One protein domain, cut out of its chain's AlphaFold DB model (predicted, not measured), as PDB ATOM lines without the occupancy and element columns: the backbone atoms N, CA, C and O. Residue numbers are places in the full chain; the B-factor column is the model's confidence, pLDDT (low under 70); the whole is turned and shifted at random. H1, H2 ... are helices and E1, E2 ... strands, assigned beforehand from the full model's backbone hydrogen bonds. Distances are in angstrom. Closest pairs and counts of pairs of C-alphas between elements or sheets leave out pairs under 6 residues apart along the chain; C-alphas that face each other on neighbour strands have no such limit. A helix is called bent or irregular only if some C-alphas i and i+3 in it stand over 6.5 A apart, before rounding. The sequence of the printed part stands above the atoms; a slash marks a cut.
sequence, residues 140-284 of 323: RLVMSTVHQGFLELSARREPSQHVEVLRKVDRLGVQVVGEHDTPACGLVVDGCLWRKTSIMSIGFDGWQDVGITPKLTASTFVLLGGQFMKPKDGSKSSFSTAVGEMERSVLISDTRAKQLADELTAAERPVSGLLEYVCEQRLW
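Overview. This is residues 140 to 284 of the 323 residues of the protein "Hypothetical protein" of Noctiluca scintillans (UniProt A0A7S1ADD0). A short helix, H2, is in the middle, packed on two small sheets, the three-stranded E4 E3 E5 and the hairpin E1 E2, which meet where E2 comes beside E5. The kinked helix H1 lies over part of the other face of the larger sheet, at E4 and E3, and packs on E1, while H5 packs on E2, H6 crosses H5, H4 packs on H2, and H3 grazes the edge at E4. The 145 printed residues hold E1, E2, E3, E4, H1, E5, H2, H3, H4, H5 and H6 in this order; the larger sheet is mixed, the smaller antiparallel, and the class is mixed helices and strands. The whole is compact, with a radius of gyration of the C-alphas of 14.8 A and spans of 41 by 40 by 26 A.

Arrangement. E1, residues 140 to 143, and E2, residues 151 to 155, form an antiparallel hairpin, with N 142 and O 152 2.9 A apart, within hydrogen-bond range. E3, residues 171 to 177, and E4, residues 188 to 194, form another, with N 174 and O 191 at 2.9 A. H1, residues 195 to 212, is on the sheet at a height of 7.4 A and runs across the strands, at 64 degrees to E3 on the local plane; its closest C-alphas to E1 are Ile 202 and Arg 140, 5.1 A. E5, residues 215 to 217, is parallel to E3, with N 216 and O 175 at 2.8 A. The closest C-alphas of E2 and E5, Leu 151 and Leu 216, are 4.7 A apart. H2, residues 218 to 223, is on the opposite face from H1, at a height of 8.5 A, along the strands. H3, residues 238 to 243, only grazes the sheet with residues 238 to 240. H4, residues 248 to 251, touches H2, closest at Leu 251 and Ala 218, 5.9 A between C-alphas. H5, residues 254 to 266, comes closest to E2 at the C-alphas of Leu 264 and Ala 155, 5.2 A. H6, residues 274 to 284, touches H5, closest at the C-alphas of Leu 275 and Ala 257, 6.5 A, and is only just about perpendicular to it at 71 degrees. Each O i to N i+4 pair is within hydrogen-bond range in H2, H3 and H5, against 10 of 14 in H1 and 6 of 7 in H6; H4 is too short for one.

Along the chain. E1 begins at C-alpha 140, (157.229, 179.253, 130.897). E3 is 18.9 A long, E4 19.3 A and H5 18.2 A. H1 is irregular, with C-alphas 201 and 204 9.4 A apart and a kink of 121 degrees near residue 202. H6, 14.5 A, ends at C-alpha 284, (179.643, 175.634, 119.969).

Size, cuts and confidence. The C-alphas of Asp 233 and Glu 268, the two farthest apart, are 46.4 A apart. The printed part has no cut; the links E2 to E3 and H2 to H3 are long. Confidence is under 70 at residues 161 to 168, 236 to 237, 245 to 246 and 283 to 284.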
ATOM      1  N   ARG A 140     158.567 179.776 130.617       95.44
ATOM      2  CA  ARG A 140     157.229 179.253 130.897       95.44
ATOM      3  C   ARG A 140     157.233 177.742 130.681       95.44
ATOM      4  O   ARG A 140     158.113 177.221 129.995       95.44
ATOM      5  N   LEU A 141     156.241 177.053 131.229       96.31
ATOM      6  CA  LEU A 141     156.040 175.632 130.966       96.31
ATOM      7  C   LEU A 141     155.018 175.444 129.848       96.31
ATOM      8  O   LEU A 141     154.000 176.130 129.791       96.31
ATOM      9  N   VAL A 142     155.304 174.514 128.945       96.44
ATOM     10  CA  VAL A 142     154.391 174.087 127.880       96.44
ATOM     11  C   VAL A 142     154.319 172.564 127.854       96.44
ATOM     12  O   VAL A 142     155.219 171.885 128.341       96.44
ATOM     13  N   MET A 143     153.242 172.007 127.303       97.06
ATOM     14  CA  MET A 143     153.151 170.559 127.106       97.06
ATOM     15  C   MET A 143     154.144 170.114 126.033       97.06
ATOM     16  O   MET A 143     154.165 170.677 124.939       97.06
ATOM     17  N   SER A 144     154.920 169.075 126.330       95.62
ATOM     18  CA  SER A 144     155.870 168.515 125.381       95.62
ATOM     19  C   SER A 144     155.161 167.859 124.204       95.62
ATOM     20  O   SER A 144     154.198 167.101 124.368       95.62
ATOM     21  N   THR A 145     155.662 168.149 123.005       93.75
ATOM     22  CA  THR A 145     155.196 167.537 121.751       93.75
ATOM     23  C   THR A 145     155.793 166.148 121.536       93.75
ATOM     24  O   THR A 145     155.171 165.313 120.885       93.75
ATOM     25  N   VAL A 146     156.970 165.889 122.117       93.38
ATOM     26  CA  VAL A 146     157.703 164.620 122.008       93.38
ATOM     27  C   VAL A 146     157.300 163.669 123.134       93.38
ATOM     28  O   VAL A 146     156.967 162.510 122.891       93.38
ATOM     29  N   HIS A 147     157.264 164.162 124.375       93.06
ATOM     30  CA  HIS A 147     156.923 163.366 125.552       93.06
ATOM     31  C   HIS A 147     155.512 163.706 126.039       93.06
ATOM     32  O   HIS A 147     155.321 164.498 126.961       93.06
ATOM     33  N   GLN A 148     154.500 163.097 125.412       93.00
ATOM     34  CA  GLN A 148     153.097 163.396 125.702       93.00
ATOM     35  C   GLN A 148     152.782 163.287 127.205       93.00
ATOM     36  O   GLN A 148     153.032 162.267 127.849       93.00
ATOM     37  N   GLY A 149     152.188 164.344 127.765       92.81
ATOM     38  CA  GLY A 149     151.834 164.402 129.185       92.81
ATOM     39  C   GLY A 149     152.940 164.930 130.106       92.81
ATOM     40  O   GLY A 149     152.694 165.025 131.307       92.81
ATOM     41  N   PHE A 150     154.114 165.276 129.574       97.06
ATOM     42  CA  PHE A 150     155.203 165.925 130.309       97.06
ATOM     43  C   PHE A 150     155.297 167.408 129.942       97.06
ATOM     44  O   PHE A 150     154.989 167.797 128.818       97.06
ATOM     45  N   LEU A 151     155.713 168.229 130.903       97.75
ATOM     46  CA  LEU A 151     155.966 169.653 130.730       97.75
ATOM     47  C   LEU A 151     157.420 169.897 130.313       97.75
ATOM     48  O   LEU A 151     158.343 169.243 130.812       97.75
ATOM     49  N   GLU A 152     157.611 170.877 129.434       97.12
ATOM     50  CA  GLU A 152     158.910 171.339 128.953       97.12
ATOM     51  C   GLU A 152     159.064 172.869 129.057       97.12
ATOM     52  O   GLU A 152     158.080 173.607 128.978       97.12
ATOM     53  N   LEU A 153     160.296 173.363 129.242       97.19
ATOM     54  CA  LEU A 153     160.592 174.807 129.295       97.19
ATOM     55  C   LEU A 153     160.559 175.448 127.915       97.19
ATOM     56  O   LEU A 153     161.294 175.010 127.043       97.19
ATOM     57  N   SER A 154     159.822 176.539 127.745       96.81
ATOM     58  CA  SER A 154     159.904 177.414 126.568       96.81
ATOM     59  C   SER A 154     160.239 178.838 127.005       96.81
ATOM     60  O   SER A 154     159.925 179.230 128.134       96.81
ATOM     61  N   ALA A 155     160.871 179.622 126.130       94.69
ATOM     62  CA  ALA A 155     161.185 181.013 126.444       94.69
ATOM     63  C   ALA A 155     159.909 181.832 126.697       94.69
ATOM     64  O   ALA A 155     158.922 181.763 125.951       94.69
ATOM     65  N   ARG A 156     159.929 182.636 127.759       91.62
ATOM     66  CA  ARG A 156     158.832 183.541 128.094       91.62
ATOM     67  C   ARG A 156     158.936 184.818 127.257       91.62
ATOM     68  O   ARG A 156     159.921 185.549 127.333       91.62
ATOM     69  N   ARG A 157     157.891 185.091 126.470       87.88
ATOM     70  CA  ARG A 157     157.746 186.326 125.673       87.88
ATOM     71  C   ARG A 157     156.825 187.361 126.319       87.88
ATOM     72  O   ARG A 157     156.901 188.533 125.981       87.88
ATOM     73  N   GLU A 158     155.951 186.917 127.216       81.88
ATOM     74  CA  GLU A 158     154.901 187.731 127.830       81.88
ATOM     75  C   GLU A 158     155.065 187.779 129.354       81.88
ATOM     76  O   GLU A 158     155.423 186.748 129.934       81.88
ATOM     77  N   PRO A 159     154.724 188.918 129.994       74.31
ATOM     78  CA  PRO A 159     154.819 189.098 131.438       74.31
ATOM     79  C   PRO A 159     154.115 187.986 132.210       74.31
ATOM     80  O   PRO A 159     152.999 187.579 131.878       74.31
ATOM     81  N   SER A 160     154.748 187.519 133.288       71.31
ATOM     82  CA  SER A 160     154.125 186.559 134.200       71.31
ATOM     83  C   SER A 160     152.849 187.138 134.805       71.31
ATOM     84  O   SER A 160     152.870 188.201 135.440       71.31
ATOM     85  N   GLN A 161     151.741 186.413 134.659       67.69
ATOM     86  CA  GLN A 161     150.505 186.767 135.340       67.69
ATOM     87  C   GLN A 161     150.702 186.587 136.845       67.69
ATOM     88  O   GLN A 161     151.171 185.550 137.312       67.69
ATOM     89  N   HIS A 162     150.360 187.621 137.610       56.91
ATOM     90  CA  HIS A 162     150.342 187.520 139.061       56.91
ATOM     91  C   HIS A 162     149.138 186.673 139.457       56.91
ATOM     92  O   HIS A 162     147.997 187.118 139.353       56.91
ATOM     93  N   VAL A 163     149.397 185.442 139.887       59.91
ATOM     94  CA  VAL A 163     148.364 184.552 140.412       59.91
ATOM     95  C   VAL A 163     148.401 184.609 141.936       59.91
ATOM     96  O   VAL A 163     149.455 184.410 142.544       59.91
ATOM     97  N   GLU A 164     147.258 184.882 142.568       52.34
ATOM     98  CA  GLU A 164     147.138 184.806 144.025       52.34
ATOM     99  C   GLU A 164     147.382 183.369 144.498       52.34
ATOM    100  O   GLU A 164     146.653 182.427 144.177       52.34
ATOM    101  N   VAL A 165     148.446 183.192 145.280       55.34
ATOM    102  CA  VAL A 165     148.871 181.882 145.771       55.34
ATOM    103  C   VAL A 165     147.979 181.453 146.934       55.34
ATOM    104  O   VAL A 165     148.120 181.947 148.050       55.34
ATOM    105  N   LEU A 166     147.113 180.464 146.709       48.66
ATOM    106  CA  LEU A 166     146.233 179.922 147.754       48.66
ATOM    107  C   LEU A 166     146.949 178.983 148.746       48.66
ATOM    108  O   LEU A 166     146.440 178.753 149.842       48.66
ATOM    109  N   ARG A 167     148.115 178.412 148.394       57.72
ATOM    110  CA  ARG A 167     148.902 177.521 149.272       57.72
ATOM    111  C   ARG A 167     150.409 177.661 149.041       57.72
ATOM    112  O   ARG A 167     150.882 177.534 147.916       57.72
ATOM    113  N   LYS A 168     151.175 177.861 150.120       68.62
ATOM    114  CA  LYS A 168     152.647 177.850 150.105       68.62
ATOM    115  C   LYS A 168     153.139 176.410 150.269       68.62
ATOM    116  O   LYS A 168     153.210 175.901 151.378       68.62
ATOM    117  N   VAL A 169     153.402 175.735 149.154       79.12
ATOM    118  CA  VAL A 169     154.044 174.415 149.139       79.12
ATOM    119  C   VAL A 169     155.509 174.615 148.785       79.12
ATOM    120  O   VAL A 169     155.794 175.031 147.669       79.12
ATOM    121  N   ASP A 170     156.435 174.329 149.697       84.81
ATOM    122  CA  ASP A 170     157.856 174.645 149.473       84.81
ATOM    123  C   ASP A 170     158.573 173.650 148.557       84.81
ATOM    124  O   ASP A 170     159.586 173.991 147.939       84.81
ATOM    125  N   ARG A 171     158.052 172.422 148.450       88.69
ATOM    126  CA  ARG A 171     158.623 171.353 147.625       88.69
ATOM    127  C   ARG A 171     157.545 170.564 146.901       88.69
ATOM    128  O   ARG A 171     156.529 170.214 147.499       88.69
ATOM    129  N   LEU A 172     157.804 170.224 145.643       90.06
ATOM    130  CA  LEU A 172     156.929 169.374 144.839       90.06
ATOM    131  C   LEU A 172     157.685 168.143 144.354       90.06
ATOM    132  O   LEU A 172     158.739 168.260 143.730       90.06
ATOM    133  N   GLY A 173     157.127 166.967 144.636       92.12
ATOM    134  CA  GLY A 173     157.553 165.729 143.996       92.12
ATOM    135  C   GLY A 173     157.063 165.696 142.550       92.12
ATOM    136  O   GLY A 173     155.908 166.029 142.290       92.12
ATOM    137  N   VAL A 174     157.936 165.310 141.626       94.69
ATOM    138  CA  VAL A 174     157.672 165.292 140.182       94.69
ATOM    139  C   VAL A 174     158.217 164.016 139.555       94.69
ATOM    140  O   VAL A 174     159.214 163.474 140.022       94.69
ATOM    141  N   GLN A 175     157.593 163.558 138.477       95.88
ATOM    142  CA  GLN A 175     158.139 162.512 137.617       95.88
ATOM    143  C   GLN A 175     158.974 163.146 136.510       95.88
ATOM    144  O   GLN A 175     158.549 164.120 135.889       95.88
ATOM    145  N   VAL A 176     160.144 162.581 136.246       96.06
ATOM    146  CA  VAL A 176     161.109 163.090 135.272       96.06
ATOM    147  C   VAL A 176     161.366 162.024 134.222       96.06
ATOM    148  O   VAL A 176     161.768 160.918 134.580       96.06
ATOM    149  N   VAL A 177     161.146 162.346 132.948       96.19
ATOM    150  CA  VAL A 177     161.456 161.454 131.817       96.19
ATOM    151  C   VAL A 177     162.750 161.873 131.133       96.19
ATOM    152  O   VAL A 177     162.958 163.056 130.868       96.19
ATOM    153  N   GLY A 178     163.624 160.909 130.857       95.00
ATOM    154  CA  GLY A 178     164.846 161.140 130.098       95.00
ATOM    155  C   GLY A 178     164.545 161.286 128.611       95.00
ATOM    156  O   GLY A 178     163.869 160.439 128.021       95.00
ATOM    157  N   GLU A 179     165.039 162.374 128.030       95.00
ATOM    158  CA  GLU A 179     164.803 162.741 126.634       95.00
ATOM    159  C   GLU A 179     165.673 161.927 125.672       95.00
ATOM    160  O   GLU A 179     166.691 161.339 126.060       95.00
ATOM    161  N   HIS A 180     165.270 161.921 124.400       89.69
ATOM    162  CA  HIS A 180     166.097 161.403 123.314       89.69
ATOM    163  C   HIS A 180     167.454 162.121 123.269       89.69
ATOM    164  O   HIS A 180     167.583 163.277 123.681       89.69
ATOM    165  N   ASP A 181     168.470 161.399 122.801       87.38
ATOM    166  CA  ASP A 181     169.861 161.862 122.712       87.38
ATOM    167  C   ASP A 181     170.524 162.152 124.072       87.38
ATOM    168  O   ASP A 181     171.546 162.828 124.150       87.38
ATOM    169  N   THR A 182     169.972 161.598 125.159       90.88
ATOM    170  CA  THR A 182     170.597 161.600 126.490       90.88
ATOM    171  C   THR A 182     170.840 160.169 126.982       90.88
ATOM    172  O   THR A 182     170.086 159.257 126.623       90.88
ATOM    173  N   PRO A 183     171.821 159.933 127.875       87.44
ATOM    174  CA  PRO A 183     172.040 158.613 128.480       87.44
ATOM    175  C   PRO A 183     170.851 158.083 129.296       87.44
ATOM    176  O   PRO A 183     170.797 156.897 129.606       87.44
ATOM    177  N   ALA A 184     169.898 158.948 129.657       88.75
ATOM    178  CA  ALA A 184     168.703 158.582 130.410       88.75
ATOM    179  C   ALA A 184     167.475 158.320 129.520       88.75
ATOM    180  O   ALA A 184     166.376 158.161 130.051       88.75
ATOM    181  N   CYS A 185     167.634 158.283 128.193       92.69
ATOM    182  CA  CYS A 185     166.535 158.130 127.239       92.69
ATOM    183  C   CYS A 185     165.574 156.991 127.627       92.69
ATOM    184  O   CYS A 185     165.967 155.832 127.769       92.69
ATOM    185  N   GLY A 186     164.290 157.329 127.783       88.69
ATOM    186  CA  GLY A 186     163.222 156.377 128.104       88.69
ATOM    187  C   GLY A 186     163.116 155.980 129.581       88.69
ATOM    188  O   GLY A 186     162.143 155.326 129.962       88.69
ATOM    189  N   LEU A 187     164.056 156.394 130.435       91.81
ATOM    190  CA  LEU A 187     163.945 156.206 131.879       91.81
ATOM    191  C   LEU A 187     162.970 157.223 132.477       91.81
ATOM    192  O   LEU A 187     162.922 158.381 132.059       91.81
ATOM    193  N   VAL A 188     162.238 156.803 133.510       93.12
ATOM    194  CA  VAL A 188     161.379 157.680 134.315       93.12
ATOM    195  C   VAL A 188     161.760 157.541 135.781       93.12
ATOM    196  O   VAL A 188     161.818 156.427 136.300       93.12
ATOM    197  N   VAL A 189     162.021 158.662 136.450       91.00
ATOM    198  CA  VAL A 189     162.406 158.697 137.869       91.00
ATOM    199  C   VAL A 189     161.649 159.769 138.630       91.00
ATOM    200  O   VAL A 189     161.229 160.774 138.062       91.00
ATOM    201  N   ASP A 190     161.528 159.578 139.939       91.00
ATOM    202  CA  ASP A 190     160.975 160.594 140.823       91.00
ATOM    203  C   ASP A 190     162.051 161.614 141.232       91.00
ATOM    204  O   ASP A 190     163.195 161.289 141.578       91.00
ATOM    205  N   GLY A 191     161.661 162.880 141.217       90.69
ATOM    206  CA  GLY A 191     162.472 164.024 141.594       90.69
ATOM    207  C   GLY A 191     161.710 164.983 142.495       90.69
ATOM    208  O   GLY A 191     160.532 164.803 142.799       90.69
ATOM    209  N   CYS A 192     162.406 166.017 142.942       93.50
ATOM    210  CA  CYS A 192     161.870 167.074 143.779       93.50
ATOM    211  C   CYS A 192     162.273 168.432 143.203       93.50
ATOM    212  O   CYS A 192     163.449 168.653 142.906       93.50
ATOM    213  N   LEU A 193     161.305 169.336 143.079       92.31
ATOM    214  CA  LEU A 193     161.539 170.745 142.798       92.31
ATOM    215  C   LEU A 193     161.347 171.583 144.057       92.31
ATOM    216  O   LEU A 193     160.455 171.330 144.869       92.31
ATOM    217  N   TRP A 194     162.163 172.625 144.177       90.56
ATOM    218  CA  TRP A 194     162.078 173.607 145.246       90.56
ATOM    219  C   TRP A 194     161.338 174.837 144.749       90.56
ATOM    220  O   TRP A 194     161.690 175.400 143.710       90.56
ATOM    221  N   ARG A 195     160.336 175.280 145.509       88.31
ATOM    222  CA  ARG A 195     159.497 176.424 145.143       88.31
ATOM    223  C   ARG A 195     160.329 177.664 144.845       88.31
ATOM    224  O   ARG A 195     160.126 178.305 143.821       88.31
ATOM    225  N   LYS A 196     161.285 177.964 145.728       85.31
ATOM    226  CA  LYS A 196     162.127 179.162 145.654       85.31
ATOM    227  C   LYS A 196     162.920 179.232 144.344       85.31
ATOM    228  O   LYS A 196     162.825 180.229 143.645       85.31
ATOM    229  N   THR A 197     163.638 178.168 143.979       86.19
ATOM    230  CA  THR A 197     164.449 178.139 142.746       86.19
ATOM    231  C   THR A 197     163.587 178.044 141.491       86.19
ATOM    232  O   THR A 197     163.884 178.675 140.477       86.19
ATOM    233  N   SER A 198     162.485 177.293 141.563       91.44
ATOM    234  CA  SER A 198     161.606 177.078 140.414       91.44
ATOM    235  C   SER A 198     160.878 178.366 140.032       91.44
ATOM    236  O   SER A 198     160.892 178.739 138.868       91.44
ATOM    237  N   ILE A 199     160.311 179.103 140.994       89.94
ATOM    238  CA  ILE A 199     159.573 180.346 140.705       89.94
ATOM    239  C   ILE A 199     160.465 181.402 140.045       89.94
ATOM    240  O   ILE A 199     160.000 182.091 139.141       89.94
ATOM    241  N   MET A 200     161.747 181.492 140.413       86.56
ATOM    242  CA  MET A 200     162.690 182.400 139.740       86.56
ATOM    243  C   MET A 200     162.867 182.070 138.251       86.56
ATOM    244  O   MET A 200     163.158 182.951 137.448       86.56
ATOM    245  N   SER A 201     162.682 180.804 137.878       91.06
ATOM    246  CA  SER A 201     162.874 180.325 136.509       91.06
ATOM    247  C   SER A 201     161.583 180.364 135.687       91.06
ATOM    248  O   SER A 201     161.608 180.783 134.534       91.06
ATOM    249  N   ILE A 202     160.458 179.926 136.266       93.06
ATOM    250  CA  ILE A 202     159.185 179.704 135.549       93.06
ATOM    251  C   ILE A 202     158.018 180.566 136.030       93.06
ATOM    252  O   ILE A 202     156.946 180.495 135.435       93.06
ATOM    253  N   GLY A 203     158.200 181.378 137.068       90.88
ATOM    254  CA  GLY A 203     157.130 182.175 137.659       90.88
ATOM    255  C   GLY A 203     156.180 181.376 138.552       90.88
ATOM    256  O   GLY A 203     156.302 180.161 138.736       90.88
ATOM    257  N   PHE A 204     155.227 182.091 139.153       88.50
ATOM    258  CA  PHE A 204     154.189 181.505 140.008       88.50
ATOM    259  C   PHE A 204     153.182 180.672 139.215       88.50
ATOM    260  O   PHE A 204     152.762 179.617 139.687       88.50
ATOM    261  N   ASP A 205     152.832 181.137 138.018       89.75
ATOM    262  CA  ASP A 205     152.004 180.431 137.042       89.75
ATOM    263  C   ASP A 205     152.625 179.074 136.692       89.75
ATOM    264  O   ASP A 205     151.991 178.038 136.883       89.75
ATOM    265  N   GLY A 206     153.913 179.054 136.335       92.50
ATOM    266  CA  GLY A 206     154.613 177.802 136.062       92.50
ATOM    267  C   GLY A 206     154.669 176.874 137.280       92.50
ATOM    268  O   GLY A 206     154.496 175.664 137.152       92.50
ATOM    269  N   TRP A 207     154.875 177.408 138.488       92.00
ATOM    270  CA  TRP A 207     154.847 176.588 139.706       92.00
ATOM    271  C   TRP A 207     153.482 175.926 139.940       92.00
ATOM    272  O   TRP A 207     153.412 174.766 140.356       92.00
ATOM    273  N   GLN A 208     152.395 176.641 139.655       89.44
ATOM    274  CA  GLN A 208     151.049 176.087 139.720       89.44
ATOM    275  C   GLN A 208     150.837 174.999 138.662       89.44
ATOM    276  O   GLN A 208     150.270 173.954 138.989       89.44
ATOM    277  N   ASP A 209     151.347 175.197 137.446       92.50
ATOM    278  CA  ASP A 209     151.273 174.199 136.377       92.50
ATOM    279  C   ASP A 209     151.969 172.892 136.769       92.50
ATOM    280  O   ASP A 209     151.406 171.818 136.554       92.50
ATOM    281  N   VAL A 210     153.129 172.957 137.436       93.19
ATOM    282  CA  VAL A 210     153.792 171.764 138.004       93.19
ATOM    283  C   VAL A 210     152.925 171.103 139.076       93.19
ATOM    284  O   VAL A 210     152.855 169.877 139.150       93.19
ATOM    285  N   GLY A 211     152.245 171.893 139.912       89.38
ATOM    286  CA  GLY A 211     151.326 171.373 140.926       89.38
ATOM    287  C   GLY A 211     150.133 170.612 140.334       89.38
ATOM    288  O   GLY A 211     149.645 169.668 140.955       89.38
ATOM    289  N   ILE A 212     149.681 170.998 139.138       89.00
ATOM    290  CA  ILE A 212     148.605 170.323 138.394       89.00
ATOM    291  C   ILE A 212     149.156 169.113 137.629       89.00
ATOM    292  O   ILE A 212     148.572 168.029 137.673       89.00
ATOM    293  N   THR A 213     150.287 169.292 136.948       92.38
ATOM    294  CA  THR A 213     150.942 168.286 136.106       92.38
ATOM    295  C   THR A 213     152.382 168.074 136.585       92.38
ATOM    296  O   THR A 213     153.315 168.672 136.050       92.38
ATOM    297  N   PRO A 214     152.606 167.193 137.578       95.19
ATOM    298  CA  PRO A 214     153.921 166.984 138.184       95.19
ATOM    299  C   PRO A 214     154.787 166.040 137.335       95.19
ATOM    300  O   PRO A 214     155.300 165.036 137.823       95.19
ATOM    301  N   LYS A 215     154.902 166.320 136.036       97.06
ATOM    302  CA  LYS A 215     155.635 165.516 135.053       97.06
ATOM    303  C   LYS A 215     156.482 166.442 134.196       97.06
ATOM    304  O   LYS A 215     155.929 167.313 133.536       97.06
ATOM    305  N   LEU A 216     157.796 166.260 134.196       97.75
ATOM    306  CA  LEU A 216     158.754 167.138 133.520       97.75
ATOM    307  C   LEU A 216     159.713 166.339 132.639       97.75
ATOM    308  O   LEU A 216     160.050 165.197 132.951       97.75
ATOM    309  N   THR A 217     160.196 166.949 131.564       97.50
ATOM    310  CA  THR A 217     161.354 166.400 130.849       97.50
ATOM    311  C   THR A 217     162.640 166.570 131.663       97.50
ATOM    312  O   THR A 217     162.726 167.437 132.540       97.50
ATOM    313  N   ALA A 218     163.653 165.742 131.400       96.12
ATOM    314  CA  ALA A 218     164.934 165.788 132.100       96.12
ATOM    315  C   ALA A 218     165.634 167.147 131.958       96.12
ATOM    316  O   ALA A 218     166.045 167.707 132.977       96.12
ATOM    317  N   SER A 219     165.680 167.723 130.750       96.50
ATOM    318  CA  SER A 219     166.226 169.067 130.515       96.50
ATOM    319  C   SER A 219     165.538 170.103 131.398       96.50
ATOM    320  O   SER A 219     166.200 170.852 132.112       96.50
ATOM    321  N   THR A 220     164.203 170.096 131.413       97.31
ATOM    322  CA  THR A 220     163.394 170.990 132.254       97.31
ATOM    323  C   THR A 220     163.723 170.823 133.725       97.31
ATOM    324  O   THR A 220     164.013 171.794 134.418       97.31
ATOM    325  N   PHE A 221     163.703 169.587 134.211       96.62
ATOM    326  CA  PHE A 221     163.941 169.294 135.613       96.62
ATOM    327  C   PHE A 221     165.320 169.772 136.080       96.62
ATOM    328  O   PHE A 221     165.437 170.377 137.146       96.62
ATOM    329  N   VAL A 222     166.358 169.533 135.276       94.06
ATOM    330  CA  VAL A 222     167.730 169.938 135.596       94.06
ATOM    331  C   VAL A 222     167.886 171.459 135.547       94.06
ATOM    332  O   VAL A 222     168.453 172.032 136.477       94.06
ATOM    333  N   LEU A 223     167.335 172.125 134.527       93.81
ATOM    334  CA  LEU A 223     167.395 173.586 134.387       93.81
ATOM    335  C   LEU A 223     166.643 174.331 135.502       93.81
ATOM    336  O   LEU A 223     167.044 175.428 135.873       93.81
ATOM    337  N   LEU A 224     165.609 173.723 136.093       94.06
ATOM    338  CA  LEU A 224     164.899 174.261 137.265       94.06
ATOM    339  C   LEU A 224     165.628 174.028 138.604       94.06
ATOM    340  O   LEU A 224     165.114 174.387 139.668       94.06
ATOM    341  N   GLY A 225     166.812 173.410 138.578       89.25
ATOM    342  CA  GLY A 225     167.565 173.063 139.783       89.25
ATOM    343  C   GLY A 225     166.955 171.888 140.550       89.25
ATOM    344  O   GLY A 225     167.066 171.816 141.776       89.25
ATOM    345  N   GLY A 226     166.281 170.977 139.848       90.12
ATOM    346  CA  GLY A 226     165.665 169.802 140.441       90.12
ATOM    347  C   GLY A 226     166.664 168.852 141.102       90.12
ATOM    348  O   GLY A 226     167.836 168.741 140.726       90.12
ATOM    349  N   GLN A 227     166.181 168.135 142.115       87.88
ATOM    350  CA  GLN A 227     166.953 167.145 142.855       87.88
ATOM    351  C   GLN A 227     166.287 165.773 142.782       87.88
ATOM    352  O   GLN A 227     165.161 165.598 143.245       87.88
ATOM    353  N   PHE A 228     166.981 164.789 142.211       85.00
ATOM    354  CA  PHE A 228     166.492 163.409 142.176       85.00
ATOM    355  C   PHE A 228     166.303 162.872 143.593       85.00
ATOM    356  O   PHE A 228     167.164 163.063 144.461       85.00
ATOM    357  N   MET A 229     165.172 162.209 143.834       78.62
ATOM    358  CA  MET A 229     164.925 161.596 145.130       78.62
ATOM    359  C   MET A 229     165.836 160.384 145.297       78.62
ATOM    360  O   MET A 229     166.002 159.583 144.377       78.62
ATOM    361  N   LYS A 230     166.433 160.243 146.485       76.44
ATOM    362  CA  LYS A 230     167.173 159.030 146.824       76.44
ATOM    363  C   LYS A 230     166.167 157.903 147.092       76.44
ATOM    364  O   LYS A 230     165.274 158.090 147.923       76.44
ATOM    365  N   PRO A 231     166.298 156.754 146.417       73.06
ATOM    366  CA  PRO A 231     165.611 155.526 146.786       73.06
ATOM    367  C   PRO A 231     165.707 155.226 148.291       73.06
ATOM    368  O   PRO A 231     166.729 155.477 148.933       73.06
ATOM    369  N   LYS A 232     164.632 154.674 148.871       74.88
ATOM    370  CA  LYS A 232     164.565 154.350 150.313       74.88
ATOM    371  C   LYS A 232     165.566 153.275 150.742       74.88
ATOM    372  O   LYS A 232     165.889 153.188 151.919       74.88
ATOM    373  N   ASP A 233     166.018 152.458 149.801       77.06
ATOM    374  CA  ASP A 233     167.026 151.414 149.994       77.06
ATOM    375  C   ASP A 233     168.467 151.959 149.959       77.06
ATOM    376  O   ASP A 233     169.414 151.192 150.102       77.06
ATOM    377  N   GLY A 234     168.646 153.276 149.790       71.31
ATOM    378  CA  GLY A 234     169.958 153.917 149.718       71.31
ATOM    379  C   GLY A 234     170.669 153.728 148.377       71.31
ATOM    380  O   GLY A 234     171.785 154.222 148.218       71.31
ATOM    381  N   SER A 235     170.037 153.056 147.409       73.81
ATOM    382  CA  SER A 235     170.591 152.889 146.067       73.81
ATOM    383  C   SER A 235     170.675 154.227 145.317       73.81
ATOM    384  O   SER A 235     170.032 155.220 145.669       73.81
ATOM    385  N   LYS A 236     171.510 154.286 144.274       68.94
ATOM    386  CA  LYS A 236     171.537 155.431 143.355       68.94
ATOM    387  C   LYS A 236     170.245 155.435 142.528       68.94
ATOM    388  O   LYS A 236     169.758 154.380 142.133       68.94
ATOM    389  N   SER A 237     169.693 156.619 142.248       69.50
ATOM    390  CA  SER A 237     168.538 156.730 141.341       69.50
ATOM    391  C   SER A 237     168.886 156.157 139.961       69.50
ATOM    392  O   SER A 237     170.047 156.219 139.559       69.50
ATOM    393  N   SER A 238     167.910 155.653 139.200       74.75
ATOM    394  CA  SER A 238     168.171 155.109 137.854       74.75
ATOM    395  C   SER A 238     168.863 156.122 136.937       74.75
ATOM    396  O   SER A 238     169.711 155.738 136.142       74.75
ATOM    397  N   PHE A 239     168.577 157.419 137.101       74.62
ATOM    398  CA  PHE A 239     169.283 158.490 136.395       74.62
ATOM    399  C   PHE A 239     170.717 158.646 136.893       74.62
ATOM    400  O   PHE A 239     171.628 158.751 136.088       74.62
ATOM    401  N   SER A 240     170.950 158.614 138.207       74.00
ATOM    402  CA  SER A 240     172.310 158.631 138.763       74.00
ATOM    403  C   SER A 240     173.132 157.415 138.325       74.00
ATOM    404  O   SER A 240     174.342 157.523 138.182       74.00
ATOM    405  N   THR A 241     172.494 156.268 138.106       76.19
ATOM    406  CA  THR A 241     173.146 155.074 137.557       76.19
ATOM    407  C   THR A 241     173.437 155.235 136.066       76.19
ATOM    408  O   THR A 241     174.550 154.947 135.645       76.19
ATOM    409  N   ALA A 242     172.476 155.736 135.282       74.12
ATOM    410  CA  ALA A 242     172.635 155.953 133.842       74.12
ATOM    411  C   ALA A 242     173.676 157.036 133.506       74.12
ATOM    412  O   ALA A 242     174.427 156.903 132.548       74.12
ATOM    413  N   VAL A 243     173.733 158.095 134.315       75.00
ATOM    414  CA  VAL A 243     174.693 159.201 134.185       75.00
ATOM    415  C   VAL A 243     176.047 158.835 134.815       75.00
ATOM    416  O   VAL A 243     177.082 159.371 134.430       75.00
ATOM    417  N   GLY A 244     176.079 157.898 135.766       71.88
ATOM    418  CA  GLY A 244     177.306 157.475 136.439       71.88
ATOM    419  C   GLY A 244     177.946 158.609 137.246       71.88
ATOM    420  O   GLY A 244     177.325 159.163 138.153       71.88
ATOM    421  N   GLU A 245     179.205 158.924 136.935       62.41
ATOM    422  CA  GLU A 245     179.952 160.061 137.505       62.41
ATOM    423  C   GLU A 245     179.847 161.334 136.650       62.41
ATOM    424  O   GLU A 245     180.457 162.350 136.978       62.41
ATOM    425  N   MET A 246     179.089 161.295 135.550       60.72
ATOM    426  CA  MET A 246     178.956 162.446 134.666       60.72
ATOM    427  C   MET A 246     178.168 163.580 135.328       60.72
ATOM    428  O   MET A 246     177.352 163.397 136.238       60.72
ATOM    429  N   GLU A 247     178.411 164.791 134.839       77.94
ATOM    430  CA  GLU A 247     177.718 165.979 135.302       77.94
ATOM    431  C   GLU A 247     176.228 165.929 134.917       77.94
ATOM    432  O   GLU A 247     175.846 165.422 133.860       77.94
ATOM    433  N   ARG A 248     175.353 166.492 135.765       83.62
ATOM    434  CA  ARG A 248     173.899 166.548 135.504       83.62
ATOM    435  C   ARG A 248     173.551 167.265 134.199       83.62
ATOM    436  O   ARG A 248     172.465 167.048 133.674       83.62
ATOM    437  N   SER A 249     174.458 168.096 133.688       87.69
ATOM    438  CA  SER A 249     174.349 168.749 132.386       87.69
ATOM    439  C   SER A 249     174.094 167.740 131.259       87.69
ATOM    440  O   SER A 249     173.298 168.032 130.375       87.69
ATOM    441  N   VAL A 250     174.633 166.518 131.336       89.69
ATOM    442  CA  VAL A 250     174.457 165.452 130.327       89.69
ATOM    443  C   VAL A 250     172.998 164.980 130.181       89.69
ATOM    444  O   VAL A 250     172.620 164.402 129.166       89.69
ATOM    445  N   LEU A 251     172.142 165.258 131.168       92.00
ATOM    446  CA  LEU A 251     170.699 164.996 131.086       92.00
ATOM    447  C   LEU A 251     169.928 166.059 130.296       92.00
ATOM    448  O   LEU A 251     168.737 165.884 130.049       92.00
ATOM    449  N   ILE A 252     170.581 167.165 129.943       94.12
ATOM    450  CA  ILE A 252     170.018 168.177 129.060       94.12
ATOM    451  C   ILE A 252     170.326 167.740 127.631       94.12
ATOM    452  O   ILE A 252     171.501 167.663 127.258       94.12
ATOM    453  N   SER A 253     169.277 167.459 126.859       93.50
ATOM    454  CA  SER A 253     169.384 167.107 125.441       93.50
ATOM    455  C   SER A 253     169.981 168.274 124.658       93.50
ATOM    456  O   SER A 253     169.536 169.413 124.811       93.50
ATOM    457  N   ASP A 254     170.960 167.997 123.798       92.06
ATOM    458  CA  ASP A 254     171.629 169.013 122.976       92.06
ATOM    459  C   ASP A 254     170.637 169.696 122.022       92.06
ATOM    460  O   ASP A 254     170.606 170.925 121.916       92.06
ATOM    461  N   THR A 255     169.745 168.910 121.409       92.00
ATOM    462  CA  THR A 255     168.642 169.409 120.577       92.00
ATOM    463  C   THR A 255     167.757 170.367 121.369       92.00
ATOM    464  O   THR A 255     167.409 171.446 120.881       92.00
ATOM    465  N   ARG A 256     167.426 170.013 122.621       94.50
ATOM    466  CA  ARG A 256     166.579 170.861 123.461       94.50
ATOM    467  C   ARG A 256     167.299 172.117 123.940       94.50
ATOM    468  O   ARG A 256     166.691 173.185 123.957       94.50
ATOM    469  N   ALA A 257     168.570 172.003 124.311       94.44
ATOM    470  CA  ALA A 257     169.383 173.139 124.718       94.44
ATOM    471  C   ALA A 257     169.483 174.174 123.593       94.44
ATOM    472  O   ALA A 257     169.212 175.350 123.829       94.44
ATOM    473  N   LYS A 258     169.773 173.721 122.365       93.81
ATOM    474  CA  LYS A 258     169.830 174.582 121.180       93.81
ATOM    475  C   LYS A 258     168.501 175.287 120.934       93.81
ATOM    476  O   LYS A 258     168.468 176.509 120.848       93.81
ATOM    477  N   GLN A 259     167.403 174.528 120.898       95.12
ATOM    478  CA  GLN A 259     166.070 175.091 120.696       95.12
ATOM    479  C   GLN A 259     165.744 176.161 121.748       95.12
ATOM    480  O   GLN A 259     165.262 177.237 121.408       95.12
ATOM    481  N   LEU A 260     166.010 175.883 123.027       95.50
ATOM    482  CA  LEU A 260     165.695 176.814 124.108       95.50
ATOM    483  C   LEU A 260     166.575 178.073 124.066       95.50
ATOM    484  O   LEU A 260     166.085 179.166 124.344       95.50
ATOM    485  N   ALA A 261     167.850 177.936 123.692       95.00
ATOM    486  CA  ALA A 261     168.753 179.065 123.487       95.00
ATOM    487  C   ALA A 261     168.303 179.956 122.315       95.00
ATOM    488  O   ALA A 261     168.260 181.182 122.456       95.00
ATOM    489  N   ASP A 262     167.891 179.354 121.195       94.94
ATOM    490  CA  ASP A 262     167.333 180.068 120.043       94.94
ATOM    491  C   ASP A 262     166.030 180.796 120.424       94.94
ATOM    492  O   ASP A 262     165.834 181.962 120.074       94.94
ATOM    493  N   GLU A 263     165.153 180.148 121.201       96.00
ATOM    494  CA  GLU A 263     163.910 180.747 121.698       96.00
ATOM    495  C   GLU A 263     164.158 181.950 122.625       96.00
ATOM    496  O   GLU A 263     163.453 182.955 122.507       96.00
ATOM    497  N   LEU A 264     165.145 181.868 123.528       93.75
ATOM    498  CA  LEU A 264     165.532 182.979 124.408       93.75
ATOM    499  C   LEU A 264     166.122 184.144 123.612       93.75
ATOM    500  O   LEU A 264     165.717 185.287 123.814       93.75
ATOM    501  N   THR A 265     167.011 183.844 122.664       93.06
ATOM    502  CA  THR A 265     167.624 184.848 121.785       93.06
ATOM    503  C   THR A 265     166.562 185.568 120.956       93.06
ATOM    504  O   THR A 265     166.561 186.794 120.871       93.06
ATOM    505  N   ALA A 266     165.597 184.824 120.407       93.94
ATOM    506  CA  ALA A 266     164.467 185.382 119.666       93.94
ATOM    507  C   ALA A 266     163.505 186.204 120.543       93.94
ATOM    508  O   ALA A 266     162.759 187.031 120.024       93.94
ATOM    509  N   ALA A 267     163.498 185.972 121.858       90.38
ATOM    510  CA  ALA A 267     162.760 186.771 122.833       90.38
ATOM    511  C   ALA A 267     163.578 187.960 123.373       90.38
ATOM    512  O   ALA A 267     163.143 188.591 124.334       90.38
ATOM    513  N   GLU A 268     164.752 188.242 122.791       90.31
ATOM    514  CA  GLU A 268     165.697 189.278 123.236       90.31
ATOM    515  C   GLU A 268     166.138 189.096 124.701       90.31
ATOM    516  O   GLU A 268     166.455 190.055 125.409       90.31
ATOM    517  N   ARG A 269     166.169 187.843 125.172       87.31
ATOM    518  CA  ARG A 269     166.604 187.477 126.521       87.31
ATOM    519  C   ARG A 269     167.983 186.818 126.483       87.31
ATOM    520  O   ARG A 269     168.256 186.021 125.586       87.31
ATOM    521  N   PRO A 270     168.847 187.095 127.471       86.12
ATOM    522  CA  PRO A 270     170.143 186.447 127.542       86.12
ATOM    523  C   PRO A 270     169.988 184.959 127.877       86.12
ATOM    524  O   PRO A 270     169.263 184.583 128.803       86.12
ATOM    525  N   VAL A 271     170.724 184.118 127.155       86.81
ATOM    526  CA  VAL A 271     170.995 182.739 127.573       86.81
ATOM    527  C   VAL A 271     171.985 182.814 128.729       86.81
ATOM    528  O   VAL A 271     173.004 183.483 128.609       86.81
ATOM    529  N   SER A 272     171.672 182.195 129.866       83.44
ATOM    530  CA  SER A 272     172.523 182.292 131.055       83.44
ATOM    531  C   SER A 272     172.566 181.001 131.863       83.44
ATOM    532  O   SER A 272     171.678 180.142 131.785       83.44
ATOM    533  N   GLY A 273     173.618 180.872 132.667       86.25
ATOM    534  CA  GLY A 273     173.746 179.839 133.685       86.25
ATOM    535  C   GLY A 273     173.993 178.448 133.104       86.25
ATOM    536  O   GLY A 273     174.869 178.265 132.267       86.25
ATOM    537  N   LEU A 274     173.250 177.435 133.566       87.50
ATOM    538  CA  LEU A 274     173.493 176.054 133.129       87.50
ATOM    539  C   LEU A 274     173.219 175.857 131.630       87.50
ATOM    540  O   LEU A 274     173.918 175.085 130.983       87.50
ATOM    541  N   LEU A 275     172.226 176.555 131.073       89.19
ATOM    542  CA  LEU A 275     171.919 176.465 129.645       89.19
ATOM    543  C   LEU A 275     173.044 177.060 128.786       89.19
ATOM    544  O   LEU A 275     173.428 176.451 127.793       89.19
ATOM    545  N   GLU A 276     173.593 178.204 129.197       88.44
ATOM    546  CA  GLU A 276     174.753 178.848 128.563       88.44
ATOM    547  C   GLU A 276     175.963 177.912 128.567       88.44
ATOM    548  O   GLU A 276     176.492 177.599 127.504       88.44
ATOM    549  N   TYR A 277     176.307 177.350 129.731       86.25
ATOM    550  CA  TYR A 277     177.387 176.369 129.858       86.25
ATOM    551  C   TYR A 277     177.208 175.176 128.910       86.25
ATOM    552  O   TYR A 277     178.148 174.750 128.241       86.25
ATOM    553  N   VAL A 278     175.989 174.638 128.818       87.44
ATOM    554  CA  VAL A 278     175.689 173.535 127.901       87.44
ATOM    555  C   VAL A 278     175.896 173.939 126.442       87.44
ATOM    556  O   VAL A 278     176.491 173.168 125.688       87.44
ATOM    557  N   CYS A 279     175.432 175.127 126.052       87.75
ATOM    558  CA  CYS A 279     175.578 175.615 124.686       87.75
ATOM    559  C   CYS A 279     177.048 175.846 124.322       87.75
ATOM    560  O   CYS A 279     177.498 175.378 123.277       87.75
ATOM    561  N   GLU A 280     177.817 176.473 125.208       85.44
ATOM    562  CA  GLU A 280     179.241 176.735 124.997       85.44
ATOM    563  C   GLU A 280     180.064 175.453 124.881       85.44
ATOM    564  O   GLU A 280     180.853 175.301 123.951       85.44
ATOM    565  N   GLN A 281     179.875 174.516 125.811       80.88
ATOM    566  CA  GLN A 281     180.734 173.336 125.897       80.88
ATOM    567  C   GLN A 281     180.403 172.277 124.846       80.88
ATOM    568  O   GLN A 281     181.310 171.609 124.350       80.88
ATOM    569  N   ARG A 282     179.116 172.089 124.521       74.50
ATOM    570  CA  ARG A 282     178.664 170.954 123.696       74.50
ATOM    571  C   ARG A 282     178.219 171.342 122.297       74.50
ATOM    572  O   ARG A 282     178.468 170.589 121.363       74.50
ATOM    573  N   LEU A 283     177.594 172.507 122.136       67.56
ATOM    574  CA  LEU A 283     177.046 172.922 120.845       67.56
ATOM    575  C   LEU A 283     178.059 173.749 120.047       67.56
ATOM    576  O   LEU A 283     178.274 173.470 118.870       67.56
ATOM    577  N   TRP A 284     178.738 174.712 120.674       58.22
ATOM    578  CA  TRP A 284     179.643 175.634 119.969       58.22
ATOM    579  C   TRP A 284     181.070 175.107 119.754       58.22
ATOM    580  O   TRP A 284     181.805 175.654 118.936       58.22
TER     581      TRP A 284